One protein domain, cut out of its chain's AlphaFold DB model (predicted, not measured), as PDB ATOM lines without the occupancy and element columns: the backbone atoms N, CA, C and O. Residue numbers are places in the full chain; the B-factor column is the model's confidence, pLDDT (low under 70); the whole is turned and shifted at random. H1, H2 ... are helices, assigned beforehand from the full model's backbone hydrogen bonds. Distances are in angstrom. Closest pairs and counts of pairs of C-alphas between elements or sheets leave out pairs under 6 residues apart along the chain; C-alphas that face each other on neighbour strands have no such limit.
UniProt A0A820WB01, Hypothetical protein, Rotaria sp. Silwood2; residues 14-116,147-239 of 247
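What this domain is: This is residues 14 to 116 and 147 to 239 of the 247 residues of the protein "Hypothetical protein" of Rotaria sp. Silwood2 (UniProt A0A820WB01). Four long helices, H3, H1, H6 and H5, follow one another side by side in that order, each running opposite ways to the next, in a loose set whose two ends, H3 and H5, stay apart. The H5 and H6 hairpin pushes its tip, residues 168 to 182, out at one end, a thin tail, residues 217 to 239 with H8, sticks far out at the other, and H4 slants off beyond the set. The printed part has 196 residues with eight named helices, H1 to H8 in chain order, and no named strand; its class is all helix. It is only just loose, close to extended, with a radius of gyration of the C-alphas of 24.0 A, and is elongated, spanning 93 by 51 by 32 A.

Where its parts are: H1, residues 14 to 41, begins at C-alpha 14 (128.874, 106.601, 160.488) and is 39.2 A long. H2 is residues 46 to 49. H3, residues 51 to 83, is the longest at 47.6 A. H4, residues 94 to 116, measures 29.0 A and has a kink of 33 degrees near residue 101. H5, residues 147 to 169, begins at C-alpha 147 (128.628, 121.610, 165.592), measures 32.8 A and has a kink of 26 degrees near residue 156. H6, residues 177 to 208, measures 46.7 A. H7 is residues 210 to 220, and H8, residues 228 to 239, ends at C-alpha 239 (172.255, 86.160, 143.906).

How they stand to each other: H3 and H6 are the hubs, touching three helices each. H1 touches H3 at a shallow tilt of 21 degrees, opposite ways, the closest C-alphas being those of Glu 21 and Ser 68, 5.8 A apart. With residues 18 to 29 alone, H1 touches H6 at a shallow tilt of 31 degrees, opposite ways; the closest C-alphas, of Ala 22 and Phe 202, are 4.7 A apart. H5 and H6 form a helical hairpin at a shallow tilt of 22 degrees, closest at the C-alphas of Thr 156 and Ser 194, 5.8 A. H4 only just touches H3, with 3 pairs of C-alphas within 8 A, at a steep tilt of 46 degrees; the closest, of Ser 73 and Pro 95, are 7.6 A apart. H2 and H3 only just touch, only at the corner, with 3 such pairs, closest at Thr 47 and Cys 54, 5.4 A between C-alphas. H6 and H7 likewise only just touch, only at the corner, with 3 pairs, closest at the C-alphas of Leu 206 and Phe 212, 6.7 A, and stand about perpendicular at 83 degrees. H8 touches no helix. Every O i to N i+4 pair is within hydrogen-bond range in H1, H3, H4, H6 and H7; H5 has 17 of 19 and H8 7 of 8, and H2 is too short for such a pair.

The domain as a whole: The C-alphas of Ser 174 and Asn 239 are the two farthest apart, at 93.4 A. Residues 117 to 146 are not printed, and C-alphas 116 and 147 are 18.8 A apart across this cut. Of the links that are printed whole, none is long. Mean pLDDT of the printed part is 74.3; 66 residues are under 70, among them 78 to 103, 105 to 116 and 222 to 239.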
ATOM      1  N   TYR A  14     128.976 105.140 160.520       68.69
ATOM      2  CA  TYR A  14     128.874 106.601 160.488       68.69
ATOM      3  C   TYR A  14     129.615 107.284 159.318       68.69
ATOM      4  O   TYR A  14     129.107 108.233 158.721       68.69
ATOM      5  N   SER A  15     130.800 106.792 158.933       70.81
ATOM      6  CA  SER A  15     131.568 107.403 157.836       70.81
ATOM      7  C   SER A  15     130.901 107.210 156.473       70.81
ATOM      8  O   SER A  15     131.192 107.973 155.553       70.81
ATOM      9  N   VAL A  16     130.062 106.182 156.325       74.44
ATOM     10  CA  VAL A  16     129.316 105.918 155.091       74.44
ATOM     11  C   VAL A  16     128.139 106.882 154.978       74.44
ATOM     12  O   VAL A  16     127.933 107.436 153.902       74.44
ATOM     13  N   TYR A  17     127.434 107.145 156.083       77.38
ATOM     14  CA  TYR A  17     126.328 108.106 156.112       77.38
ATOM     15  C   TYR A  17     126.794 109.523 155.770       77.38
ATOM     16  O   TYR A  17     126.246 110.119 154.849       77.38
ATOM     17  N   LEU A  18     127.867 110.009 156.407       73.19
ATOM     18  CA  LEU A  18     128.435 111.325 156.086       73.19
ATOM     19  C   LEU A  18     128.923 111.436 154.638       73.19
ATOM     20  O   LEU A  18     128.771 112.474 154.003       73.19
ATOM     21  N   LEU A  19     129.543 110.379 154.104       74.75
ATOM     22  CA  LEU A  19     130.007 110.398 152.719       74.75
ATOM     23  C   LEU A  19     128.823 110.425 151.746       74.75
ATOM     24  O   LEU A  19     128.870 111.131 150.744       74.75
ATOM     25  N   SER A  20     127.771 109.660 152.042       80.06
ATOM     26  CA  SER A  20     126.543 109.654 151.251       80.06
ATOM     27  C   SER A  20     125.839 111.010 151.289       80.06
ATOM     28  O   SER A  20     125.367 111.466 150.251       80.06
ATOM     29  N   GLU A  21     125.798 111.662 152.453       80.94
ATOM     30  CA  GLU A  21     125.274 113.021 152.629       80.94
ATOM     31  C   GLU A  21     126.063 114.018 151.776       80.94
ATOM     32  O   GLU A  21     125.491 114.679 150.916       80.94
ATOM     33  N   ALA A  22     127.394 114.023 151.898       79.56
ATOM     34  CA  ALA A  22     128.260 114.915 151.133       79.56
ATOM     35  C   ALA A  22     128.133 114.716 149.610       79.56
ATOM     36  O   ALA A  22     128.162 115.682 148.851       79.56
ATOM     37  N   MET A  23     127.982 113.472 149.142       80.88
ATOM     38  CA  MET A  23     127.748 113.182 147.721       80.88
ATOM     39  C   MET A  23     126.373 113.663 147.254       80.88
ATOM     40  O   MET A  23     126.265 114.203 146.155       80.88
ATOM     41  N   SER A  24     125.340 113.490 148.079       83.12
ATOM     42  CA  SER A  24     123.995 113.987 147.785       83.12
ATOM     43  C   SER A  24     123.981 115.515 147.686       83.12
ATOM     44  O   SER A  24     123.478 116.056 146.702       83.12
ATOM     45  N   ASP A  25     124.603 116.201 148.649       82.38
ATOM     46  CA  ASP A  25     124.720 117.664 148.672       82.38
ATOM     47  C   ASP A  25     125.488 118.200 147.458       82.38
ATOM     48  O   ASP A  25     125.099 119.212 146.877       82.38
ATOM     49  N   PHE A  26     126.551 117.507 147.038       82.81
ATOM     50  CA  PHE A  26     127.343 117.885 145.868       82.81
ATOM     51  C   PHE A  26     126.544 117.764 144.563       82.81
ATOM     52  O   PHE A  26     126.476 118.717 143.789       82.81
ATOM     53  N   ILE A  27     125.875 116.626 144.346       83.81
ATOM     54  CA  ILE A  27     125.024 116.409 143.162       83.81
ATOM     55  C   ILE A  27     123.900 117.447 143.117       83.81
ATOM     56  O   ILE A  27     123.585 117.996 142.058       83.81
ATOM     57  N   TYR A  28     123.299 117.725 144.274       83.12
ATOM     58  CA  TYR A  28     122.257 118.727 144.411       83.12
ATOM     59  C   TYR A  28     122.759 120.130 144.043       83.12
ATOM     60  O   TYR A  28     122.136 120.820 143.228       83.12
ATOM     61  N   PHE A  29     123.899 120.529 144.607       84.06
ATOM     62  CA  PHE A  29     124.544 121.806 144.332       84.06
ATOM     63  C   PHE A  29     124.843 121.976 142.839       84.06
ATOM     64  O   PHE A  29     124.421 122.974 142.256       84.06
ATOM     65  N   ASP A  30     125.482 120.988 142.204       84.56
ATOM     66  CA  ASP A  30     125.828 121.043 140.780       84.56
ATOM     67  C   ASP A  30     124.582 121.208 139.907       84.56
ATOM     68  O   ASP A  30     124.512 122.110 139.068       84.56
ATOM     69  N   PHE A  31     123.554 120.385 140.131       84.88
ATOM     70  CA  PHE A  31     122.340 120.420 139.318       84.88
ATOM     71  C   PHE A  31     121.600 121.760 139.438       84.88
ATOM     72  O   PHE A  31     121.182 122.352 138.434       84.88
ATOM     73  N   VAL A  32     121.446 122.272 140.663       83.56
ATOM     74  CA  VAL A  32     120.740 123.534 140.899       83.56
ATOM     75  C   VAL A  32     121.532 124.726 140.372       83.56
ATOM     76  O   VAL A  32     120.942 125.623 139.759       83.56
ATOM     77  N   LEU A  33     122.850 124.738 140.566       85.06
ATOM     78  CA  LEU A  33     123.706 125.840 140.148       85.06
ATOM     79  C   LEU A  33     123.813 125.916 138.622       85.06
ATOM     80  O   LEU A  33     123.621 126.997 138.064       85.06
ATOM     81  N   ILE A  34     123.985 124.781 137.935       87.56
ATOM     82  CA  ILE A  34     123.964 124.709 136.464       87.56
ATOM     83  C   ILE A  34     122.634 125.237 135.920       87.56
ATOM     84  O   ILE A  34     122.617 126.101 135.041       87.56
ATOM     85  N   THR A  35     121.513 124.781 136.486       85.19
ATOM     86  CA  THR A  35     120.180 125.224 136.053       85.19
ATOM     87  C   THR A  35     120.007 126.733 136.237       85.19
ATOM     88  O   THR A  35     119.442 127.412 135.378       85.19
ATOM     89  N   ARG A  36     120.520 127.292 137.338       83.38
ATOM     90  CA  ARG A  36     120.440 128.728 137.625       83.38
ATOM     91  C   ARG A  36     121.337 129.559 136.706       83.38
ATOM     92  O   ARG A  36     120.878 130.596 136.232       83.38
ATOM     93  N   ILE A  37     122.562 129.111 136.422       87.38
ATOM     94  CA  ILE A  37     123.472 129.772 135.470       87.38
ATOM     95  C   ILE A  37     122.838 129.812 134.079       87.38
ATOM     96  O   ILE A  37     122.815 130.864 133.444       87.38
ATOM     97  N   LEU A  38     122.261 128.699 133.625       85.88
ATOM     98  CA  LEU A  38     121.580 128.629 132.332       85.88
ATOM     99  C   LEU A  38     120.389 129.594 132.241       85.88
ATOM    100  O   LEU A  38     120.220 130.276 131.234       85.88
ATOM    101  N   GLN A  39     119.582 129.687 133.298       84.81
ATOM    102  CA  GLN A  39     118.407 130.559 133.305       84.81
ATOM    103  C   GLN A  39     118.750 132.041 133.450       84.81
ATOM    104  O   GLN A  39     118.212 132.866 132.719       84.81
ATOM    105  N   LYS A  40     119.604 132.397 134.415       82.00
ATOM    106  CA  LYS A  40     119.875 133.802 134.760       82.00
ATOM    107  C   LYS A  40     121.075 134.379 134.026       82.00
ATOM    108  O   LYS A  40     121.043 135.551 133.677       82.00
ATOM    109  N   GLY A  41     122.103 133.570 133.779       85.88
ATOM    110  CA  GLY A  41     123.301 133.991 133.055       85.88
ATOM    111  C   GLY A  41     123.061 134.089 131.551       85.88
ATOM    112  O   GLY A  41     123.361 135.113 130.951       85.88
ATOM    113  N   PHE A  42     122.466 133.054 130.952       88.12
ATOM    114  CA  PHE A  42     122.251 132.995 129.499       88.12
ATOM    115  C   PHE A  42     120.855 133.450 129.050       88.12
ATOM    116  O   PHE A  42     120.570 133.435 127.857       88.12
ATOM    117  N   GLN A  43     119.982 133.831 129.991       88.75
ATOM    118  CA  GLN A  43     118.591 134.235 129.730       88.75
ATOM    119  C   GLN A  43     117.787 133.215 128.904       88.75
ATOM    120  O   GLN A  43     116.805 133.571 128.257       88.75
ATOM    121  N   ILE A  44     118.170 131.934 128.924       84.75
ATOM    122  CA  ILE A  44     117.457 130.892 128.186       84.75
ATOM    123  C   ILE A  44     116.177 130.573 128.975       84.75
ATOM    124  O   ILE A  44     116.272 130.104 130.115       84.75
ATOM    125  N   PRO A  45     114.969 130.778 128.411       78.94
ATOM    126  CA  PRO A  45     113.711 130.525 129.108       78.94
ATOM    127  C   PRO A  45     113.382 129.022 129.122       78.94
ATOM    128  O   PRO A  45     112.376 128.568 128.578       78.94
ATOM    129  N   ILE A  46     114.246 128.219 129.752       76.12
ATOM    130  CA  ILE A  46     114.111 126.755 129.855       76.12
ATOM    131  C   ILE A  46     112.798 126.386 130.559       76.12
ATOM    132  O   ILE A  46     112.130 125.428 130.182       76.12
ATOM    133  N   THR A  47     112.407 127.185 131.551       69.88
ATOM    134  CA  THR A  47     111.192 127.003 132.351       69.88
ATOM    135  C   THR A  47     109.903 127.263 131.587       69.88
ATOM    136  O   THR A  47     108.889 126.691 131.954       69.88
ATOM    137  N   ILE A  48     109.930 128.100 130.547       72.38
ATOM    138  CA  ILE A  48     108.738 128.399 129.737       72.38
ATOM    139  C   ILE A  48     108.568 127.336 128.648       72.38
ATOM    140  O   ILE A  48     107.456 127.014 128.251       72.38
ATOM    141  N   ARG A  49     109.683 126.780 128.161       74.44
ATOM    142  CA  ARG A  49     109.667 125.835 127.043       74.44
ATOM    143  C   ARG A  49     109.435 124.383 127.464       74.44
ATOM    144  O   ARG A  49     108.941 123.607 126.655       74.44
ATOM    145  N   TYR A  50     109.789 124.017 128.698       81.44
ATOM    146  CA  TYR A  50     109.727 122.633 129.172       81.44
ATOM    147  C   TYR A  50     109.211 122.536 130.617       81.44
ATOM    148  O   TYR A  50     109.990 122.570 131.575       81.44
ATOM    149  N   ASP A  51     107.906 122.309 130.780       77.31
ATOM    150  CA  ASP A  51     107.264 122.095 132.091       77.31
ATOM    151  C   ASP A  51     107.900 120.953 132.896       77.31
ATOM    152  O   ASP A  51     107.997 121.010 134.126       77.31
ATOM    153  N   VAL A  52     108.383 119.918 132.201       76.50
ATOM    154  CA  VAL A  52     109.044 118.758 132.813       76.50
ATOM    155  C   VAL A  52     110.307 119.176 133.569       76.50
ATOM    156  O   VAL A  52     110.516 118.731 134.694       76.50
ATOM    157  N   LEU A  53     111.122 120.070 133.001       76.00
ATOM    158  CA  LEU A  53     112.351 120.555 133.641       76.00
ATOM    159  C   LEU A  53     112.048 121.435 134.860       76.00
ATOM    160  O   LEU A  53     112.779 121.382 135.849       76.00
ATOM    161  N   CYS A  54     110.954 122.201 134.823       73.12
ATOM    162  CA  CYS A  54     110.494 122.988 135.968       73.12
ATOM    163  C   CYS A  54     110.100 122.081 137.147       73.12
ATOM    164  O   CYS A  54     110.620 122.238 138.257       73.12
ATOM    165  N   LYS A  55     109.263 121.068 136.885       74.00
ATOM    166  CA  LYS A  55     108.864 120.069 137.890       74.00
ATOM    167  C   LYS A  55     110.055 119.261 138.398       74.00
ATOM    168  O   LYS A  55     110.159 119.043 139.601       74.00
ATOM    169  N   LEU A  56     110.974 118.867 137.512       78.31
ATOM    170  CA  LEU A  56     112.189 118.141 137.882       78.31
ATOM    171  C   LEU A  56     113.070 118.972 138.818       78.31
ATOM    172  O   LEU A  56     113.541 118.454 139.823       78.31
ATOM    173  N   ARG A  57     113.259 120.266 138.542       77.38
ATOM    174  CA  ARG A  57     114.020 121.156 139.427       77.38
ATOM    175  C   ARG A  57     113.377 121.263 140.806       77.38
ATOM    176  O   ARG A  57     114.082 121.154 141.806       77.38
ATOM    177  N   GLN A  58     112.066 121.491 140.861       73.69
ATOM    178  CA  GLN A  58     111.351 121.579 142.132       73.69
ATOM    179  C   GLN A  58     111.444 120.257 142.902       73.69
ATOM    180  O   GLN A  58     111.726 120.267 144.097       73.69
ATOM    181  N   PHE A  59     111.305 119.128 142.205       76.62
ATOM    182  CA  PHE A  59     111.484 117.799 142.776       76.62
ATOM    183  C   PHE A  59     112.894 117.608 143.341       76.62
ATOM    184  O   PHE A  59     113.021 117.302 144.517       76.62
ATOM    185  N   VAL A  60     113.949 117.861 142.558       73.69
ATOM    186  CA  VAL A  60     115.349 117.729 143.001       73.69
ATOM    187  C   VAL A  60     115.649 118.641 144.195       73.69
ATOM    188  O   VAL A  60     116.365 118.234 145.103       73.69
ATOM    189  N   SER A  61     115.066 119.841 144.241       71.44
ATOM    190  CA  SER A  61     115.234 120.783 145.356       71.44
ATOM    191  C   SER A  61     114.556 120.344 146.643       71.44
ATOM    192  O   SER A  61     115.174 120.376 147.707       71.44
ATOM    193  N   VAL A  62     113.325 119.846 146.555       72.06
ATOM    194  CA  VAL A  62     112.632 119.267 147.711       72.06
ATOM    195  C   VAL A  62     113.322 117.978 148.164       72.06
ATOM    196  O   VAL A  62     113.534 117.779 149.358       72.06
ATOM    197  N   TRP A  63     113.720 117.123 147.221       73.06
ATOM    198  CA  TRP A  63     114.333 115.830 147.505       73.06
ATOM    199  C   TRP A  63     115.727 115.979 148.118       73.06
ATOM    200  O   TRP A  63     116.007 115.326 149.116       73.06
ATOM    201  N   GLY A  64     116.562 116.885 147.598       69.06
ATOM    202  CA  GLY A  64     117.886 117.183 148.151       69.06
ATOM    203  C   GLY A  64     117.807 117.638 149.607       69.06
ATOM    204  O   GLY A  64     118.399 117.010 150.479       69.06
ATOM    205  N   ASN A  65     116.972 118.643 149.893       66.69
ATOM    206  CA  ASN A  65     116.763 119.126 151.262       66.69
ATOM    207  C   ASN A  65     116.251 118.022 152.202       66.69
ATOM    208  O   ASN A  65     116.708 117.909 153.340       66.69
ATOM    209  N   GLN A  66     115.317 117.192 151.729       71.44
ATOM    210  CA  GLN A  66     114.745 116.116 152.532       71.44
ATOM    211  C   GLN A  66     115.758 114.996 152.804       71.44
ATOM    212  O   GLN A  66     115.816 114.483 153.922       71.44
ATOM    213  N   VAL A  67     116.561 114.611 151.808       70.88
ATOM    214  CA  VAL A  67     117.567 113.548 151.932       70.88
ATOM    215  C   VAL A  67     118.674 113.961 152.891       70.88
ATOM    216  O   VAL A  67     118.982 113.178 153.789       70.88
ATOM    217  N   SER A  68     119.210 115.180 152.787       70.88
ATOM    218  CA  SER A  68     120.268 115.649 153.696       70.88
ATOM    219  C   SER A  68     119.774 115.687 155.140       70.88
ATOM    220  O   SER A  68     120.426 115.164 156.040       70.88
ATOM    221  N   PHE A  69     118.548 116.169 155.367       69.06
ATOM    222  CA  PHE A  69     117.944 116.176 156.699       69.06
ATOM    223  C   PHE A  69     117.681 114.764 157.248       69.06
ATOM    224  O   PHE A  69     117.889 114.490 158.433       69.06
ATOM    225  N   THR A  70     117.242 113.844 156.386       72.69
ATOM    226  CA  THR A  70     116.962 112.452 156.759       72.69
ATOM    227  C   THR A  70     118.253 111.695 157.069       72.69
ATOM    228  O   THR A  70     118.312 110.976 158.063       72.69
ATOM    229  N   LEU A  71     119.309 111.889 156.274       71.00
ATOM    230  CA  LEU A  71     120.630 111.299 156.507       71.00
ATOM    231  C   LEU A  71     121.282 111.855 157.770       71.00
ATOM    232  O   LEU A  71     121.794 111.073 158.568       71.00
ATOM    233  N   PHE A  72     121.180 113.162 158.006       69.69
ATOM    234  CA  PHE A  72     121.629 113.783 159.249       69.69
ATOM    235  C   PHE A  72     120.884 113.201 160.460       69.69
ATOM    236  O   PHE A  72     121.490 112.814 161.465       69.69
ATOM    237  N   SER A  73     119.562 113.051 160.345       69.31
ATOM    238  CA  SER A  73     118.731 112.423 161.377       69.31
ATOM    239  C   SER A  73     119.152 110.974 161.625       69.31
ATOM    240  O   SER A  73     119.378 110.600 162.772       69.31
ATOM    241  N   PHE A  74     119.344 110.172 160.573       71.19
ATOM    242  CA  PHE A  74     119.814 108.790 160.692       71.19
ATOM    243  C   PHE A  74     121.215 108.691 161.290       71.19
ATOM    244  O   PHE A  74     121.422 107.867 162.174       71.19
ATOM    245  N   ALA A  75     122.156 109.542 160.882       68.94
ATOM    246  CA  ALA A  75     123.504 109.580 161.444       68.94
ATOM    247  C   ALA A  75     123.475 109.892 162.946       68.94
ATOM    248  O   ALA A  75     124.268 109.357 163.726       68.94
ATOM    249  N   THR A  76     122.528 110.727 163.370       68.12
ATOM    250  CA  THR A  76     122.373 111.072 164.780       68.12
ATOM    251  C   THR A  76     121.625 109.994 165.565       68.12
ATOM    252  O   THR A  76     122.001 109.714 166.702       68.12
ATOM    253  N   ILE A  77     120.630 109.333 164.963       70.50
ATOM    254  CA  ILE A  77     119.946 108.163 165.536       70.50
ATOM    255  C   ILE A  77     120.924 106.998 165.694       70.50
ATOM    256  O   ILE A  77     120.977 106.416 166.768       70.50
ATOM    257  N   ASP A  78     121.738 106.692 164.683       68.81
ATOM    258  CA  ASP A  78     122.780 105.658 164.746       68.81
ATOM    259  C   ASP A  78     123.759 105.950 165.890       68.81
ATOM    260  O   ASP A  78     124.051 105.086 166.720       68.81
ATOM    261  N   ARG A  79     124.169 107.217 166.037       65.12
ATOM    262  CA  ARG A  79     124.989 107.658 167.168       65.12
ATOM    263  C   ARG A  79     124.267 107.492 168.509       65.12
ATOM    264  O   ARG A  79     124.886 107.034 169.468       65.12
ATOM    265  N   LEU A  80     122.979 107.817 168.586       62.91
ATOM    266  CA  LEU A  80     122.171 107.662 169.797       62.91
ATOM    267  C   LEU A  80     121.985 106.182 170.173       62.91
ATOM    268  O   LEU A  80     122.159 105.832 171.336       62.91
ATOM    269  N   LEU A  81     121.712 105.317 169.195       62.94
ATOM    270  CA  LEU A  81     121.586 103.865 169.353       62.94
ATOM    271  C   LEU A  81     122.919 103.228 169.757       62.94
ATOM    272  O   LEU A  81     122.958 102.366 170.629       62.94
ATOM    273  N   SER A  82     124.036 103.694 169.191       61.84
ATOM    274  CA  SER A  82     125.372 103.248 169.607       61.84
ATOM    275  C   SER A  82     125.703 103.669 171.046       61.84
ATOM    276  O   SER A  82     126.418 102.960 171.753       61.84
ATOM    277  N   ALA A  83     125.145 104.796 171.504       58.03
ATOM    278  CA  ALA A  83     125.304 105.316 172.860       58.03
ATOM    279  C   ALA A  83     124.289 104.742 173.872       58.03
ATOM    280  O   ALA A  83     124.515 104.844 175.079       58.03
ATOM    281  N   GLN A  84     123.179 104.157 173.411       56.97
ATOM    282  CA  GLN A  84     122.099 103.588 174.221       56.97
ATOM    283  C   GLN A  84     121.739 102.201 173.674       56.97
ATOM    284  O   GLN A  84     120.909 102.055 172.784       56.97
ATOM    285  N   ARG A  85     122.360 101.151 174.222       52.38
ATOM    286  CA  ARG A  85     122.201  99.753 173.777       52.38
ATOM    287  C   ARG A  85     120.844  99.116 174.158       52.38
ATOM    288  O   ARG A  85     120.797  97.909 174.375       52.38
ATOM    289  N   SER A  86     119.746  99.869 174.278       47.84
ATOM    290  CA  SER A  86     118.460  99.312 174.734       47.84
ATOM    291  C   SER A  86     117.211  99.934 174.086       47.84
ATOM    292  O   SER A  86     116.807 101.039 174.434       47.84
ATOM    293  N   ASN A  87     116.558  99.096 173.267       46.44
ATOM    294  CA  ASN A  87     115.138  99.042 172.872       46.44
ATOM    295  C   ASN A  87     114.613  99.894 171.688       46.44
ATOM    296  O   ASN A  87     114.929 101.061 171.504       46.44
ATOM    297  N   ILE A  88     113.770  99.223 170.885       54.78
ATOM    298  CA  ILE A  88     113.568  99.329 169.419       54.78
ATOM    299  C   ILE A  88     112.282 100.095 169.001       54.78
ATOM    300  O   ILE A  88     111.896 100.101 167.840       54.78
ATOM    301  N   VAL A  89     111.584 100.797 169.894       53.53
ATOM    302  CA  VAL A  89     110.163 101.169 169.652       53.53
ATOM    303  C   VAL A  89     109.950 102.564 169.015       53.53
ATOM    304  O   VAL A  89     108.953 103.232 169.256       53.53
ATOM    305  N   VAL A  90     110.885 103.070 168.205       50.78
ATOM    306  CA  VAL A  90     110.985 104.521 167.948       50.78
ATOM    307  C   VAL A  90     111.090 104.872 166.454       50.78
ATOM    308  O   VAL A  90     112.132 105.309 165.977       50.78
ATOM    309  N   THR A  91     110.012 104.692 165.683       52.19
ATOM    310  CA  THR A  91     110.035 104.950 164.220       52.19
ATOM    311  C   THR A  91     108.892 105.802 163.654       52.19
ATOM    312  O   THR A  91     108.957 106.159 162.485       52.19
ATOM    313  N   GLY A  92     107.888 106.214 164.441       45.84
ATOM    314  CA  GLY A  92     106.756 107.010 163.916       45.84
ATOM    315  C   GLY A  92     106.705 108.465 164.392       45.84
ATOM    316  O   GLY A  92     106.690 109.397 163.596       45.84
ATOM    317  N   ILE A  93     106.712 108.670 165.710       51.19
ATOM    318  CA  ILE A  93     106.555 109.995 166.353       51.19
ATOM    319  C   ILE A  93     107.909 110.708 166.502       51.19
ATOM    320  O   ILE A  93     108.006 111.891 166.830       51.19
ATOM    321  N   CYS A  94     108.990 109.972 166.254       51.53
ATOM    322  CA  CYS A  94     110.295 110.395 166.691       51.53
ATOM    323  C   CYS A  94     110.971 111.500 165.891       51.53
ATOM    324  O   CYS A  94     111.684 112.238 166.538       51.53
ATOM    325  N   PRO A  95     110.780 111.721 164.580       51.50
ATOM    326  CA  PRO A  95     111.576 112.729 163.876       51.50
ATOM    327  C   PRO A  95     111.544 114.141 164.511       51.50
ATOM    328  O   PRO A  95     112.617 114.687 164.765       51.50
ATOM    329  N   PRO A  96     110.383 114.726 164.881       51.41
ATOM    330  CA  PRO A  96     110.351 116.048 165.518       51.41
ATOM    331  C   PRO A  96     110.785 116.028 166.993       51.41
ATOM    332  O   PRO A  96     111.487 116.933 167.444       51.41
ATOM    333  N   ILE A  97     110.427 114.979 167.743       58.75
ATOM    334  CA  ILE A  97     110.830 114.826 169.150       58.75
ATOM    335  C   ILE A  97     112.336 114.544 169.256       58.75
ATOM    336  O   ILE A  97     112.982 115.067 170.155       58.75
ATOM    337  N   VAL A  98     112.914 113.812 168.300       56.78
ATOM    338  CA  VAL A  98     114.353 113.585 168.096       56.78
ATOM    339  C   VAL A  98     115.023 114.870 167.694       56.78
ATOM    340  O   VAL A  98     116.035 115.165 168.289       56.78
ATOM    341  N   MET A  99     114.486 115.689 166.794       66.94
ATOM    342  CA  MET A  99     115.120 116.975 166.478       66.94
ATOM    343  C   MET A  99     115.230 117.889 167.711       66.94
ATOM    344  O   MET A  99     116.298 118.446 167.971       66.94
ATOM    345  N   ILE A 100     114.172 117.979 168.525       69.94
ATOM    346  CA  ILE A 100     114.174 118.768 169.770       69.94
ATOM    347  C   ILE A 100     115.067 118.120 170.844       69.94
ATOM    348  O   ILE A 100     115.869 118.806 171.482       69.94
ATOM    349  N   LEU A 101     115.000 116.794 171.016       62.91
ATOM    350  CA  LEU A 101     115.890 116.051 171.912       62.91
ATOM    351  C   LEU A 101     117.344 116.122 171.459       62.91
ATOM    352  O   LEU A 101     118.211 116.183 172.311       62.91
ATOM    353  N   LEU A 102     117.639 116.141 170.164       58.97
ATOM    354  CA  LEU A 102     118.989 116.217 169.613       58.97
ATOM    355  C   LEU A 102     119.578 117.601 169.799       58.97
ATOM    356  O   LEU A 102     120.732 117.693 170.203       58.97
ATOM    357  N   ALA A 103     118.795 118.664 169.602       63.22
ATOM    358  CA  ALA A 103     119.213 120.014 169.965       63.22
ATOM    359  C   ALA A 103     119.547 120.097 171.467       63.22
ATOM    360  O   ALA A 103     120.611 120.585 171.856       63.22
ATOM    361  N   TYR A 104     118.692 119.525 172.321       73.56
ATOM    362  CA  TYR A 104     118.921 119.467 173.765       73.56
ATOM    363  C   TYR A 104     120.119 118.574 174.159       73.56
ATOM    364  O   TYR A 104     120.927 118.943 175.012       73.56
ATOM    365  N   LEU A 105     120.278 117.410 173.530       57.69
ATOM    366  CA  LEU A 105     121.354 116.453 173.788       57.69
ATOM    367  C   LEU A 105     122.690 116.925 173.218       57.69
ATOM    368  O   LEU A 105     123.719 116.626 173.817       57.69
ATOM    369  N   LEU A 106     122.716 117.703 172.133       59.12
ATOM    370  CA  LEU A 106     123.911 118.414 171.671       59.12
ATOM    371  C   LEU A 106     124.382 119.389 172.753       59.12
ATOM    372  O   LEU A 106     125.535 119.336 173.171       59.12
ATOM    373  N   ILE A 107     123.471 120.189 173.309       67.50
ATOM    374  CA  ILE A 107     123.787 121.113 174.408       67.50
ATOM    375  C   ILE A 107     124.253 120.347 175.659       67.50
ATOM    376  O   ILE A 107     125.232 120.729 176.308       67.50
ATOM    377  N   ARG A 108     123.599 119.230 176.000       64.44
ATOM    378  CA  ARG A 108     123.940 118.423 177.181       64.44
ATOM    379  C   ARG A 108     125.229 117.614 177.011       64.44
ATOM    380  O   ARG A 108     125.979 117.481 177.973       64.44
ATOM    381  N   SER A 109     125.518 117.098 175.820       57.34
ATOM    382  CA  SER A 109     126.759 116.371 175.516       57.34
ATOM    383  C   SER A 109     127.964 117.308 175.487       57.34
ATOM    384  O   SER A 109     129.007 116.948 176.027       57.34
ATOM    385  N   VAL A 110     127.804 118.543 174.999       58.75
ATOM    386  CA  VAL A 110     128.813 119.603 175.140       58.75
ATOM    387  C   VAL A 110     129.097 119.877 176.620       58.75
ATOM    388  O   VAL A 110     130.255 119.855 177.034       58.75
ATOM    389  N   ARG A 111     128.057 120.031 177.454       63.59
ATOM    390  CA  ARG A 111     128.221 120.229 178.908       63.59
ATOM    391  C   ARG A 111     128.857 119.026 179.612       63.59
ATOM    392  O   ARG A 111     129.744 119.213 180.434       63.59
ATOM    393  N   GLY A 112     128.477 117.801 179.254       52.72
ATOM    394  CA  GLY A 112     129.042 116.575 179.829       52.72
ATOM    395  C   GLY A 112     130.502 116.330 179.436       52.72
ATOM    396  O   GLY A 112     131.282 115.847 180.254       52.72
ATOM    397  N   VAL A 113     130.901 116.697 178.214       51.91
ATOM    398  CA  VAL A 113     132.306 116.669 177.774       51.91
ATOM    399  C   VAL A 113     133.127 117.736 178.499       51.91
ATOM    400  O   VAL A 113     134.259 117.455 178.885       51.91
ATOM    401  N   ILE A 114     132.559 118.921 178.750       55.88
ATOM    402  CA  ILE A 114     133.195 119.956 179.581       55.88
ATOM    403  C   ILE A 114     133.362 119.456 181.028       55.88
ATOM    404  O   ILE A 114     134.442 119.594 181.596       55.88
ATOM    405  N   GLN A 115     132.350 118.794 181.599       53.22
ATOM    406  CA  GLN A 115     132.400 118.268 182.970       53.22
ATOM    407  C   GLN A 115     133.337 117.066 183.149       53.22
ATOM    408  O   GLN A 115     133.997 116.956 184.179       53.22
ATOM    409  N   ARG A 116     133.464 116.181 182.152       53.00
ATOM    410  CA  ARG A 116     134.388 115.030 182.221       53.00
ATOM    411  C   ARG A 116     135.866 115.405 182.087       53.00
ATOM    412  O   ARG A 116     136.707 114.557 182.352       53.00
ATOM    413  N   ILE A 147     128.872 120.285 165.006       78.19
ATOM    414  CA  ILE A 147     128.628 121.610 165.592       78.19
ATOM    415  C   ILE A 147     128.848 122.706 164.549       78.19
ATOM    416  O   ILE A 147     127.995 123.579 164.409       78.19
ATOM    417  N   LEU A 148     129.949 122.654 163.793       81.88
ATOM    418  CA  LEU A 148     130.213 123.627 162.729       81.88
ATOM    419  C   LEU A 148     129.110 123.598 161.669       81.88
ATOM    420  O   LEU A 148     128.564 124.647 161.338       81.88
ATOM    421  N   GLN A 149     128.732 122.407 161.197       81.00
ATOM    422  CA  GLN A 149     127.650 122.248 160.223       81.00
ATOM    423  C   GLN A 149     126.313 122.784 160.763       81.00
ATOM    424  O   GLN A 149     125.611 123.493 160.048       81.00
ATOM    425  N   SER A 150     125.999 122.547 162.043       79.75
ATOM    426  CA  SER A 150     124.786 123.078 162.690       79.75
ATOM    427  C   SER A 150     124.792 124.604 162.790       79.75
ATOM    428  O   SER A 150     123.773 125.240 162.532       79.75
ATOM    429  N   ILE A 151     125.926 125.211 163.149       83.31
ATOM    430  CA  ILE A 151     126.047 126.673 163.251       83.31
ATOM    431  C   ILE A 151     125.820 127.316 161.882       83.31
ATOM    432  O   ILE A 151     125.041 128.261 161.769       83.31
ATOM    433  N   ILE A 152     126.462 126.783 160.841       84.75
ATOM    434  CA  ILE A 152     126.308 127.291 159.473       84.75
ATOM    435  C   ILE A 152     124.861 127.096 159.010       84.75
ATOM    436  O   ILE A 152     124.273 128.031 158.475       84.75
ATOM    437  N   ALA A 153     124.252 125.935 159.286       80.44
ATOM    438  CA  ALA A 153     122.847 125.683 158.972       80.44
ATOM    439  C   ALA A 153     121.933 126.749 159.585       80.44
ATOM    440  O   ALA A 153     121.107 127.311 158.877       80.44
ATOM    441  N   ILE A 154     122.105 127.075 160.871       81.81
ATOM    442  CA  ILE A 154     121.286 128.076 161.571       81.81
ATOM    443  C   ILE A 154     121.438 129.462 160.934       81.81
ATOM    444  O   ILE A 154     120.435 130.107 160.629       81.81
ATOM    445  N   ILE A 155     122.680 129.904 160.702       86.19
ATOM    446  CA  ILE A 155     122.972 131.223 160.115       86.19
ATOM    447  C   ILE A 155     122.354 131.349 158.719       86.19
ATOM    448  O   ILE A 155     121.896 132.426 158.349       86.19
ATOM    449  N   THR A 156     122.308 130.258 157.960       85.00
ATOM    450  CA  THR A 156     121.812 130.253 156.584       85.00
ATOM    451  C   THR A 156     120.301 130.016 156.475       85.00
ATOM    452  O   THR A 156     119.646 130.616 155.622       85.00
ATOM    453  N   TYR A 157     119.712 129.188 157.343       82.12
ATOM    454  CA  TYR A 157     118.279 128.878 157.305       82.12
ATOM    455  C   TYR A 157     117.404 129.994 157.869       82.12
ATOM    456  O   TYR A 157     116.284 130.161 157.392       82.12
ATOM    457  N   ILE A 158     117.879 130.760 158.858       84.12
ATOM    458  CA  ILE A 158     117.092 131.863 159.432       84.12
ATOM    459  C   ILE A 158     116.748 132.919 158.362       84.12
ATOM    460  O   ILE A 158     115.559 133.207 158.202       84.12
ATOM    461  N   PRO A 159     117.714 133.450 157.582       87.62
ATOM    462  CA  PRO A 159     117.423 134.366 156.481       87.62
ATOM    463  C   PRO A 159     116.442 133.774 155.468       87.62
ATOM    464  O   PRO A 159     115.481 134.439 155.088       87.62
ATOM    465  N   TYR A 160     116.628 132.504 155.096       82.56
ATOM    466  CA  TYR A 160     115.757 131.812 154.145       82.56
ATOM    467  C   TYR A 160     114.316 131.677 154.648       82.56
ATOM    468  O   TYR A 160     113.373 132.027 153.943       82.56
ATOM    469  N   ALA A 161     114.126 131.244 155.893       82.31
ATOM    470  CA  ALA A 161     112.802 131.147 156.497       82.31
ATOM    471  C   ALA A 161     112.134 132.525 156.629       82.31
ATOM    472  O   ALA A 161     110.939 132.660 156.365       82.31
ATOM    473  N   SER A 162     112.903 133.551 157.007       86.56
ATOM    474  CA  SER A 162     112.390 134.918 157.129       86.56
ATOM    475  C   SER A 162     111.932 135.488 155.786       86.56
ATOM    476  O   SER A 162     110.877 136.117 155.719       86.56
ATOM    477  N   GLU A 163     112.671 135.202 154.709       88.25
ATOM    478  CA  GLU A 163     112.323 135.602 153.347       88.25
ATOM    479  C   GLU A 163     111.048 134.898 152.883       88.25
ATOM    480  O   GLU A 163     110.130 135.564 152.412       88.25
ATOM    481  N   LEU A 164     110.933 133.588 153.117       81.94
ATOM    482  CA  LEU A 164     109.752 132.821 152.732       81.94
ATOM    483  C   LEU A 164     108.486 133.341 153.423       81.94
ATOM    484  O   LEU A 164     107.445 133.508 152.785       81.94
ATOM    485  N   ILE A 165     108.561 133.618 154.728       86.06
ATOM    486  CA  ILE A 165     107.440 134.190 155.486       86.06
ATOM    487  C   ILE A 165     107.095 135.575 154.930       86.06
ATOM    488  O   ILE A 165     105.927 135.856 154.657       86.06
ATOM    489  N   TYR A 166     108.102 136.419 154.706       88.06
ATOM    490  CA  TYR A 166     107.911 137.756 154.156       88.06
ATOM    491  C   TYR A 166     107.261 137.722 152.761       88.06
ATOM    492  O   TYR A 166     106.304 138.461 152.513       88.06
ATOM    493  N   SER A 167     107.719 136.840 151.867       84.12
ATOM    494  CA  SER A 167     107.165 136.678 150.519       84.12
ATOM    495  C   SER A 167     105.705 136.226 150.558       84.12
ATOM    496  O   SER A 167     104.885 136.773 149.825       84.12
ATOM    497  N   ASN A 168     105.351 135.282 151.436       83.62
ATOM    498  CA  ASN A 168     103.968 134.815 151.579       83.62
ATOM    499  C   ASN A 168     103.035 135.909 152.121       83.62
ATOM    500  O   ASN A 168     101.938 136.102 151.601       83.62
ATOM    501  N   VAL A 169     103.467 136.659 153.141       91.62
ATOM    502  CA  VAL A 169     102.652 137.728 153.746       91.62
ATOM    503  C   VAL A 169     102.417 138.876 152.764       91.62
ATOM    504  O   VAL A 169     101.330 139.446 152.708       91.62
ATOM    505  N   THR A 170     103.432 139.219 151.974       90.44
ATOM    506  CA  THR A 170     103.400 140.403 151.108       90.44
ATOM    507  C   THR A 170     102.959 140.118 149.671       90.44
ATOM    508  O   THR A 170     102.974 141.033 148.847       90.44
ATOM    509  N   GLN A 171     102.531 138.889 149.359       87.12
ATOM    510  CA  GLN A 171     102.144 138.470 148.005       87.12
ATOM    511  C   GLN A 171     100.968 139.277 147.429       87.12
ATOM    512  O   GLN A 171     100.921 139.520 146.226       87.12
ATOM    513  N   TYR A 172     100.032 139.716 148.276       90.31
ATOM    514  CA  TYR A 172      98.825 140.441 147.854       90.31
ATOM    515  C   TYR A 172      98.958 141.968 147.923       90.31
ATOM    516  O   TYR A 172      97.993 142.687 147.674       90.31
ATOM    517  N   TRP A 173     100.127 142.482 148.304       93.50
ATOM    518  CA  TRP A 173     100.333 143.909 148.533       93.50
ATOM    519  C   TRP A 173     100.921 144.556 147.274       93.50
ATOM    520  O   TRP A 173     101.901 144.057 146.721       93.50
ATOM    521  N   SER A 174     100.367 145.688 146.826       92.69
ATOM    522  CA  SER A 174     100.929 146.446 145.701       92.69
ATOM    523  C   SER A 174     102.241 147.118 146.119       92.69
ATOM    524  O   SER A 174     102.250 147.951 147.029       92.69
ATOM    525  N   LYS A 175     103.353 146.768 145.466       92.19
ATOM    526  CA  LYS A 175     104.696 147.285 145.778       92.19
ATOM    527  C   LYS A 175     105.201 148.199 144.665       92.19
ATOM    528  O   LYS A 175     104.940 147.950 143.495       92.19
ATOM    529  N   SER A 176     105.967 149.223 145.040       94.75
ATOM    530  CA  SER A 176     106.724 150.050 144.090       94.75
ATOM    531  C   SER A 176     107.826 149.231 143.401       94.75
ATOM    532  O   SER A 176     108.421 148.345 144.024       94.75
ATOM    533  N   ASP A 177     108.141 149.563 142.147       95.25
ATOM    534  CA  ASP A 177     109.145 148.867 141.329       95.25
ATOM    535  C   ASP A 177     110.530 148.821 141.981       95.25
ATOM    536  O   ASP A 177     111.202 147.788 141.945       95.25
ATOM    537  N   LEU A 178     110.937 149.904 142.655       94.25
ATOM    538  CA  LEU A 178     112.222 149.963 143.359       94.25
ATOM    539  C   LEU A 178     112.289 148.928 144.489       94.25
ATOM    540  O   LEU A 178     113.286 148.220 144.637       94.25
ATOM    541  N   ARG A 179     111.210 148.806 145.269       90.94
ATOM    542  CA  ARG A 179     111.130 147.846 146.375       90.94
ATOM    543  C   ARG A 179     111.103 146.412 145.858       90.94
ATOM    544  O   ARG A 179     111.781 145.557 146.413       90.94
ATOM    545  N   ASN A 180     110.393 146.161 144.760       91.81
ATOM    546  CA  ASN A 180     110.390 144.857 144.097       91.81
ATOM    547  C   ASN A 180     111.800 144.466 143.606       91.81
ATOM    548  O   ASN A 180     112.227 143.323 143.765       91.81
ATOM    549  N   ALA A 181     112.560 145.417 143.054       92.31
ATOM    550  CA  ALA A 181     113.944 145.178 142.648       92.31
ATOM    551  C   ALA A 181     114.853 144.845 143.846       92.31
ATOM    552  O   ALA A 181     115.616 143.881 143.779       92.31
ATOM    553  N   GLN A 182     114.738 145.586 144.953       92.50
ATOM    554  CA  GLN A 182     115.488 145.314 146.186       92.50
ATOM    555  C   GLN A 182     115.162 143.931 146.760       92.50
ATOM    556  O   GLN A 182     116.072 143.164 147.069       92.50
ATOM    557  N   GLU A 183     113.877 143.585 146.852       91.38
ATOM    558  CA  GLU A 183     113.436 142.278 147.340       91.38
ATOM    559  C   GLU A 183     114.022 141.147 146.490       91.38
ATOM    560  O   GLU A 183     114.607 140.220 147.040       91.38
ATOM    561  N   LYS A 184     113.992 141.262 145.155       89.38
ATOM    562  CA  LYS A 184     114.607 140.268 144.259       89.38
ATOM    563  C   LYS A 184     116.099 140.064 144.526       89.38
ATOM    564  O   LYS A 184     116.564 138.927 144.471       89.38
ATOM    565  N   VAL A 185     116.848 141.130 144.817       91.62
ATOM    566  CA  VAL A 185     118.276 141.021 145.169       91.62
ATOM    567  C   VAL A 185     118.453 140.282 146.495       91.62
ATOM    568  O   VAL A 185     119.302 139.397 146.582       91.62
ATOM    569  N   PHE A 186     117.630 140.582 147.503       91.25
ATOM    570  CA  PHE A 186     117.666 139.879 148.789       91.25
ATOM    571  C   PHE A 186     117.329 138.393 148.657       91.25
ATOM    572  O   PHE A 186     118.063 137.565 149.193       91.25
ATOM    573  N   VAL A 187     116.286 138.035 147.902       88.69
ATOM    574  CA  VAL A 187     115.950 136.628 147.615       88.69
ATOM    575  C   VAL A 187     117.141 135.915 146.972       88.69
ATOM    576  O   VAL A 187     117.495 134.794 147.339       88.69
ATOM    577  N   GLU A 188     117.813 136.576 146.032       89.50
ATOM    578  CA  GLU A 188     118.966 135.992 145.360       89.50
ATOM    579  C   GLU A 188     120.186 135.824 146.245       89.50
ATOM    580  O   GLU A 188     120.840 134.781 146.155       89.50
ATOM    581  N   LEU A 189     120.465 136.802 147.103       90.56
ATOM    582  CA  LEU A 189     121.530 136.726 148.090       90.56
ATOM    583  C   LEU A 189     121.271 135.592 149.086       90.56
ATOM    584  O   LEU A 189     122.169 134.801 149.361       90.56
ATOM    585  N   THR A 190     120.036 135.458 149.565       89.56
ATOM    586  CA  THR A 190     119.625 134.390 150.483       89.56
ATOM    587  C   THR A 190     119.769 133.008 149.847       89.56
ATOM    588  O   THR A 190     120.310 132.093 150.469       89.56
ATOM    589  N   HIS A 191     119.383 132.850 148.578       85.25
ATOM    590  CA  HIS A 191     119.665 131.622 147.832       85.25
ATOM    591  C   HIS A 191     121.168 131.364 147.665       85.25
ATOM    592  O   HIS A 191     121.611 130.223 147.722       85.25
ATOM    593  N   LEU A 192     121.978 132.403 147.460       87.31
ATOM    594  CA  LEU A 192     123.423 132.235 147.336       87.31
ATOM    595  C   LEU A 192     124.056 131.783 148.661       87.31
ATOM    596  O   LEU A 192     124.912 130.899 148.667       87.31
ATOM    597  N   LEU A 193     123.575 132.320 149.784       85.50
ATOM    598  CA  LEU A 193     123.954 131.874 151.124       85.50
ATOM    599  C   LEU A 193     123.560 130.411 151.376       85.50
ATOM    600  O   LEU A 193     124.344 129.677 151.979       85.50
ATOM    601  N   SER A 194     122.399 129.955 150.887       83.88
ATOM    602  CA  SER A 194     122.005 128.542 151.001       83.88
ATOM    603  C   SER A 194     122.931 127.611 150.224       83.88
ATOM    604  O   SER A 194     123.300 126.556 150.733       83.88
ATOM    605  N   TYR A 195     123.436 128.030 149.063       84.19
ATOM    606  CA  TYR A 195     124.453 127.263 148.338       84.19
ATOM    607  C   TYR A 195     125.784 127.158 149.085       84.19
ATOM    608  O   TYR A 195     126.417 126.102 149.050       84.19
ATOM    609  N   ILE A 196     126.194 128.209 149.803       86.19
ATOM    610  CA  ILE A 196     127.400 128.169 150.642       86.19
ATOM    611  C   ILE A 196     127.258 127.101 151.731       86.19
ATOM    612  O   ILE A 196     128.234 126.411 152.021       86.19
ATOM    613  N   PHE A 197     126.065 126.902 152.296       85.31
ATOM    614  CA  PHE A 197     125.829 125.845 153.282       85.31
ATOM    615  C   PHE A 197     126.060 124.438 152.704       85.31
ATOM    616  O   PHE A 197     126.803 123.658 153.304       85.31
ATOM    617  N   PHE A 198     125.506 124.126 151.526       82.81
ATOM    618  CA  PHE A 198     125.718 122.821 150.877       82.81
ATOM    619  C   PHE A 198     127.187 122.599 150.509       82.81
ATOM    620  O   PHE A 198     127.764 121.557 150.822       82.81
ATOM    621  N   ALA A 199     127.834 123.614 149.928       86.19
ATOM    622  CA  ALA A 199     129.256 123.547 149.612       86.19
ATOM    623  C   ALA A 199     130.104 123.340 150.879       86.19
ATOM    624  O   ALA A 199     131.006 122.503 150.904       86.19
ATOM    625  N   THR A 200     129.801 124.061 151.962       84.81
ATOM    626  CA  THR A 200     130.567 123.961 153.209       84.81
ATOM    627  C   THR A 200     130.364 122.615 153.892       84.81
ATOM    628  O   THR A 200     131.335 122.054 154.388       84.81
ATOM    629  N   SER A 201     129.155 122.047 153.867       80.50
ATOM    630  CA  SER A 201     128.876 120.710 154.414       80.50
ATOM    631  C   SER A 201     129.695 119.628 153.705       80.50
ATOM    632  O   SER A 201     130.302 118.773 154.360       80.50
ATOM    633  N   PHE A 202     129.837 119.736 152.379       82.38
ATOM    634  CA  PHE A 202     130.749 118.896 151.606       82.38
ATOM    635  C   PHE A 202     132.214 119.070 152.045       82.38
ATOM    636  O   PHE A 202     132.879 118.085 152.373       82.38
ATOM    637  N   TYR A 203     132.723 120.307 152.120       84.31
ATOM    638  CA  TYR A 203     134.114 120.565 152.521       84.31
ATOM    639  C   TYR A 203     134.421 120.119 153.951       84.31
ATOM    640  O   TYR A 203     135.465 119.517 154.205       84.31
ATOM    641  N   VAL A 204     133.514 120.381 154.886       82.44
ATOM    642  CA  VAL A 204     133.631 119.987 156.291       82.44
ATOM    643  C   VAL A 204     133.671 118.459 156.409       82.44
ATOM    644  O   VAL A 204     134.540 117.925 157.103       82.44
ATOM    645  N   SER A 205     132.836 117.746 155.648       74.06
ATOM    646  CA  SER A 205     132.860 116.277 155.559       74.06
ATOM    647  C   SER A 205     134.157 115.740 154.954       74.06
ATOM    648  O   SER A 205     134.730 114.764 155.447       74.06
ATOM    649  N   LEU A 206     134.663 116.407 153.917       77.12
ATOM    650  CA  LEU A 206     135.883 116.027 153.212       77.12
ATOM    651  C   LEU A 206     137.140 116.240 154.070       77.12
ATOM    652  O   LEU A 206     138.043 115.402 154.067       77.12
ATOM    653  N   ILE A 207     137.194 117.334 154.835       75.62
ATOM    654  CA  ILE A 207     138.316 117.670 155.724       75.62
ATOM    655  C   ILE A 207     138.316 116.791 156.981       75.62
ATOM    656  O   ILE A 207     139.386 116.400 157.448       75.62
ATOM    657  N   SER A 208     137.141 116.462 157.519       71.69
ATOM    658  CA  SER A 208     137.001 115.694 158.762       71.69
ATOM    659  C   SER A 208     137.465 114.237 158.625       71.69
ATOM    660  O   SER A 208     138.001 113.648 159.568       71.69
ATOM    661  N   ASN A 209     137.321 113.644 157.436       73.19
ATOM    662  CA  ASN A 209     137.689 112.252 157.211       73.19
ATOM    663  C   ASN A 209     139.138 112.104 156.718       73.19
ATOM    664  O   ASN A 209     139.424 112.138 155.519       73.19
ATOM    665  N   ASP A 210     140.061 111.843 157.648       72.19
ATOM    666  CA  ASP A 210     141.475 111.569 157.343       72.19
ATOM    667  C   ASP A 210     141.664 110.396 156.359       72.19
ATOM    668  O   ASP A 210     142.590 110.400 155.540       72.19
ATOM    669  N   GLY A 211     140.773 109.397 156.398       71.06
ATOM    670  CA  GLY A 211     140.780 108.270 155.465       71.06
ATOM    671  C   GLY A 211     140.419 108.698 154.044       71.06
ATOM    672  O   GLY A 211     141.089 108.299 153.088       71.06
ATOM    673  N   PHE A 212     139.409 109.559 153.911       69.69
ATOM    674  CA  PHE A 212     139.021 110.131 152.627       69.69
ATOM    675  C   PHE A 212     140.114 111.047 152.075       69.69
ATOM    676  O   PHE A 212     140.492 110.896 150.921       69.69
ATOM    677  N   ARG A 213     140.719 111.910 152.903       76.44
ATOM    678  CA  ARG A 213     141.850 112.762 152.490       76.44
ATOM    679  C   ARG A 213     143.016 111.951 151.940       76.44
ATOM    680  O   ARG A 213     143.599 112.347 150.937       76.44
ATOM    681  N   ARG A 214     143.354 110.817 152.563       73.38
ATOM    682  CA  ARG A 214     144.409 109.916 152.065       73.38
ATOM    683  C   ARG A 214     144.039 109.295 150.724       73.38
ATOM    684  O   ARG A 214     144.866 109.309 149.825       73.38
ATOM    685  N   GLN A 215     142.815 108.797 150.563       72.12
ATOM    686  CA  GLN A 215     142.387 108.227 149.282       72.12
ATOM    687  C   GLN A 215     142.272 109.278 148.178       72.12
ATOM    688  O   GLN A 215     142.741 109.047 147.071       72.12
ATOM    689  N   PHE A 216     141.716 110.447 148.484       77.06
ATOM    690  CA  PHE A 216     141.621 111.569 147.558       77.06
ATOM    691  C   PHE A 216     143.016 112.044 147.143       77.06
ATOM    692  O   PHE A 216     143.303 112.201 145.960       77.06
ATOM    693  N   LYS A 217     143.937 112.167 148.105       79.12
ATOM    694  CA  LYS A 217     145.345 112.451 147.826       79.12
ATOM    695  C   LYS A 217     145.972 111.366 146.951       79.12
ATOM    696  O   LYS A 217     146.655 111.728 146.011       79.12
ATOM    697  N   ASN A 218     145.705 110.084 147.192       78.81
ATOM    698  CA  ASN A 218     146.203 108.983 146.356       78.81
ATOM    699  C   ASN A 218     145.571 108.952 144.954       78.81
ATOM    700  O   ASN A 218     146.186 108.445 144.027       78.81
ATOM    701  N   PHE A 219     144.359 109.478 144.784       79.69
ATOM    702  CA  PHE A 219     143.724 109.601 143.473       79.69
ATOM    703  C   PHE A 219     144.401 110.685 142.622       79.69
ATOM    704  O   PHE A 219     144.633 110.490 141.432       79.69
ATOM    705  N   PHE A 220     144.769 111.813 143.240       80.62
ATOM    706  CA  PHE A 220     145.458 112.917 142.560       80.62
ATOM    707  C   PHE A 220     146.975 112.739 142.477       80.62
ATOM    708  O   PHE A 220     147.610 113.176 141.517       80.62
ATOM    709  N   GLN A 221     147.579 112.088 143.465       83.88
ATOM    710  CA  GLN A 221     148.966 111.661 143.394       83.88
ATOM    711  C   GLN A 221     149.006 110.417 142.523       83.88
ATOM    712  O   GLN A 221     148.858 109.307 143.026       83.88
ATOM    713  N   LYS A 222     149.213 110.618 141.210       64.88
ATOM    714  CA  LYS A 222     149.633 109.547 140.296       64.88
ATOM    715  C   LYS A 222     150.620 108.656 141.052       64.88
ATOM    716  O   LYS A 222     151.550 109.220 141.645       64.88
ATOM    717  N   PRO A 223     150.445 107.324 141.056       58.50
ATOM    718  CA  PRO A 223     151.443 106.455 141.639       58.50
ATOM    719  C   PRO A 223     152.759 106.819 140.961       58.50
ATOM    720  O   PRO A 223     152.919 106.637 139.754       58.50
ATOM    721  N   LYS A 224     153.684 107.420 141.719       61.00
ATOM    722  CA  LYS A 224     155.091 107.371 141.350       61.00
ATOM    723  C   LYS A 224     155.371 105.882 141.363       61.00
ATOM    724  O   LYS A 224     155.467 105.308 142.441       61.00
ATOM    725  N   SER A 225     155.319 105.272 140.180       57.38
ATOM    726  CA  SER A 225     155.694 103.888 139.964       57.38
ATOM    727  C   SER A 225     157.067 103.761 140.599       57.38
ATOM    728  O   SER A 225     158.023 104.387 140.137       57.38
ATOM    729  N   ASP A 226     157.118 103.122 141.764       59.03
ATOM    730  CA  ASP A 226     158.352 102.946 142.501       59.03
ATOM    731  C   ASP A 226     159.120 101.854 141.767       59.03
ATOM    732  O   ASP A 226     159.037 100.667 142.072       59.03
ATOM    733  N   ASP A 227     159.846 102.287 140.741       58.41
ATOM    734  CA  ASP A 227     160.738 101.483 139.906       58.41
ATOM    735  C   ASP A 227     161.840 100.784 140.739       58.41
ATOM    736  O   ASP A 227     162.584  99.927 140.268       58.41
ATOM    737  N   ARG A 228     161.926 101.089 142.044       55.78
ATOM    738  CA  ARG A 228     162.825 100.426 142.992       55.78
ATOM    739  C   ARG A 228     162.389  99.028 143.415       55.78
ATOM    740  O   ARG A 228     163.256  98.249 143.804       55.78
ATOM    741  N   THR A 229     161.107  98.657 143.328       55.41
ATOM    742  CA  THR A 229     160.698  97.293 143.730       55.41
ATOM    743  C   THR A 229     161.085  96.238 142.682       55.41
ATOM    744  O   THR A 229     161.371  95.095 143.038       55.41
ATOM    745  N   ILE A 230     161.193  96.619 141.402       56.50
ATOM    746  CA  ILE A 230     161.645  95.709 140.336       56.50
ATOM    747  C   ILE A 230     163.159  95.468 140.444       56.50
ATOM    748  O   ILE A 230     163.614  94.328 140.320       56.50
ATOM    749  N   HIS A 231     163.949  96.489 140.786       55.78
ATOM    750  CA  HIS A 231     165.401  96.325 140.898       55.78
ATOM    751  C   HIS A 231     165.836  95.418 142.063       55.78
ATOM    752  O   HIS A 231     166.766  94.631 141.896       55.78
ATOM    753  N   ILE A 232     165.152  95.454 143.213       58.31
ATOM    754  CA  ILE A 232     165.521  94.614 144.370       58.31
ATOM    755  C   ILE A 232     165.177  93.138 144.123       58.31
ATOM    756  O   ILE A 232     166.000  92.268 144.413       58.31
ATOM    757  N   ASN A 233     164.020  92.840 143.521       55.75
ATOM    758  CA  ASN A 233     163.665  91.455 143.192       55.75
ATOM    759  C   ASN A 233     164.565  90.865 142.098       55.75
ATOM    760  O   ASN A 233     164.872  89.676 142.145       55.75
ATOM    761  N   THR A 234     165.049  91.691 141.165       57.50
ATOM    762  CA  THR A 234     166.007  91.233 140.149       57.50
ATOM    763  C   THR A 234     167.359  90.892 140.787       57.50
ATOM    764  O   THR A 234     167.908  89.834 140.510       57.50
ATOM    765  N   ILE A 235     167.860  91.709 141.724       57.66
ATOM    766  CA  ILE A 235     169.137  91.453 142.419       57.66
ATOM    767  C   ILE A 235     169.065  90.201 143.311       57.66
ATOM    768  O   ILE A 235     170.010  89.410 143.341       57.66
ATOM    769  N   PHE A 236     167.945  89.974 144.008       57.75
ATOM    770  CA  PHE A 236     167.771  88.762 144.814       57.75
ATOM    771  C   PHE A 236     167.724  87.495 143.952       57.75
ATOM    772  O   PHE A 236     168.334  86.491 144.321       57.75
ATOM    773  N   HIS A 237     167.085  87.534 142.779       55.94
ATOM    774  CA  HIS A 237     167.082  86.380 141.880       55.94
ATOM    775  C   HIS A 237     168.477  86.072 141.314       55.94
ATOM    776  O   HIS A 237     168.859  84.903 141.268       55.94
ATOM    777  N   THR A 238     169.281  87.085 140.974       58.50
ATOM    778  CA  THR A 238     170.653  86.871 140.481       58.50
ATOM    779  C   THR A 238     171.559  86.257 141.552       58.50
ATOM    780  O   THR A 238     172.291  85.311 141.272       58.50
ATOM    781  N   ASN A 239     171.456  86.711 142.805       54.47
ATOM    782  CA  ASN A 239     172.255  86.160 143.906       54.47
ATOM    783  C   ASN A 239     171.851  84.726 144.286       54.47
ATOM    784  O   ASN A 239     172.687  83.947 144.739       54.47
TER     785      ASN A 239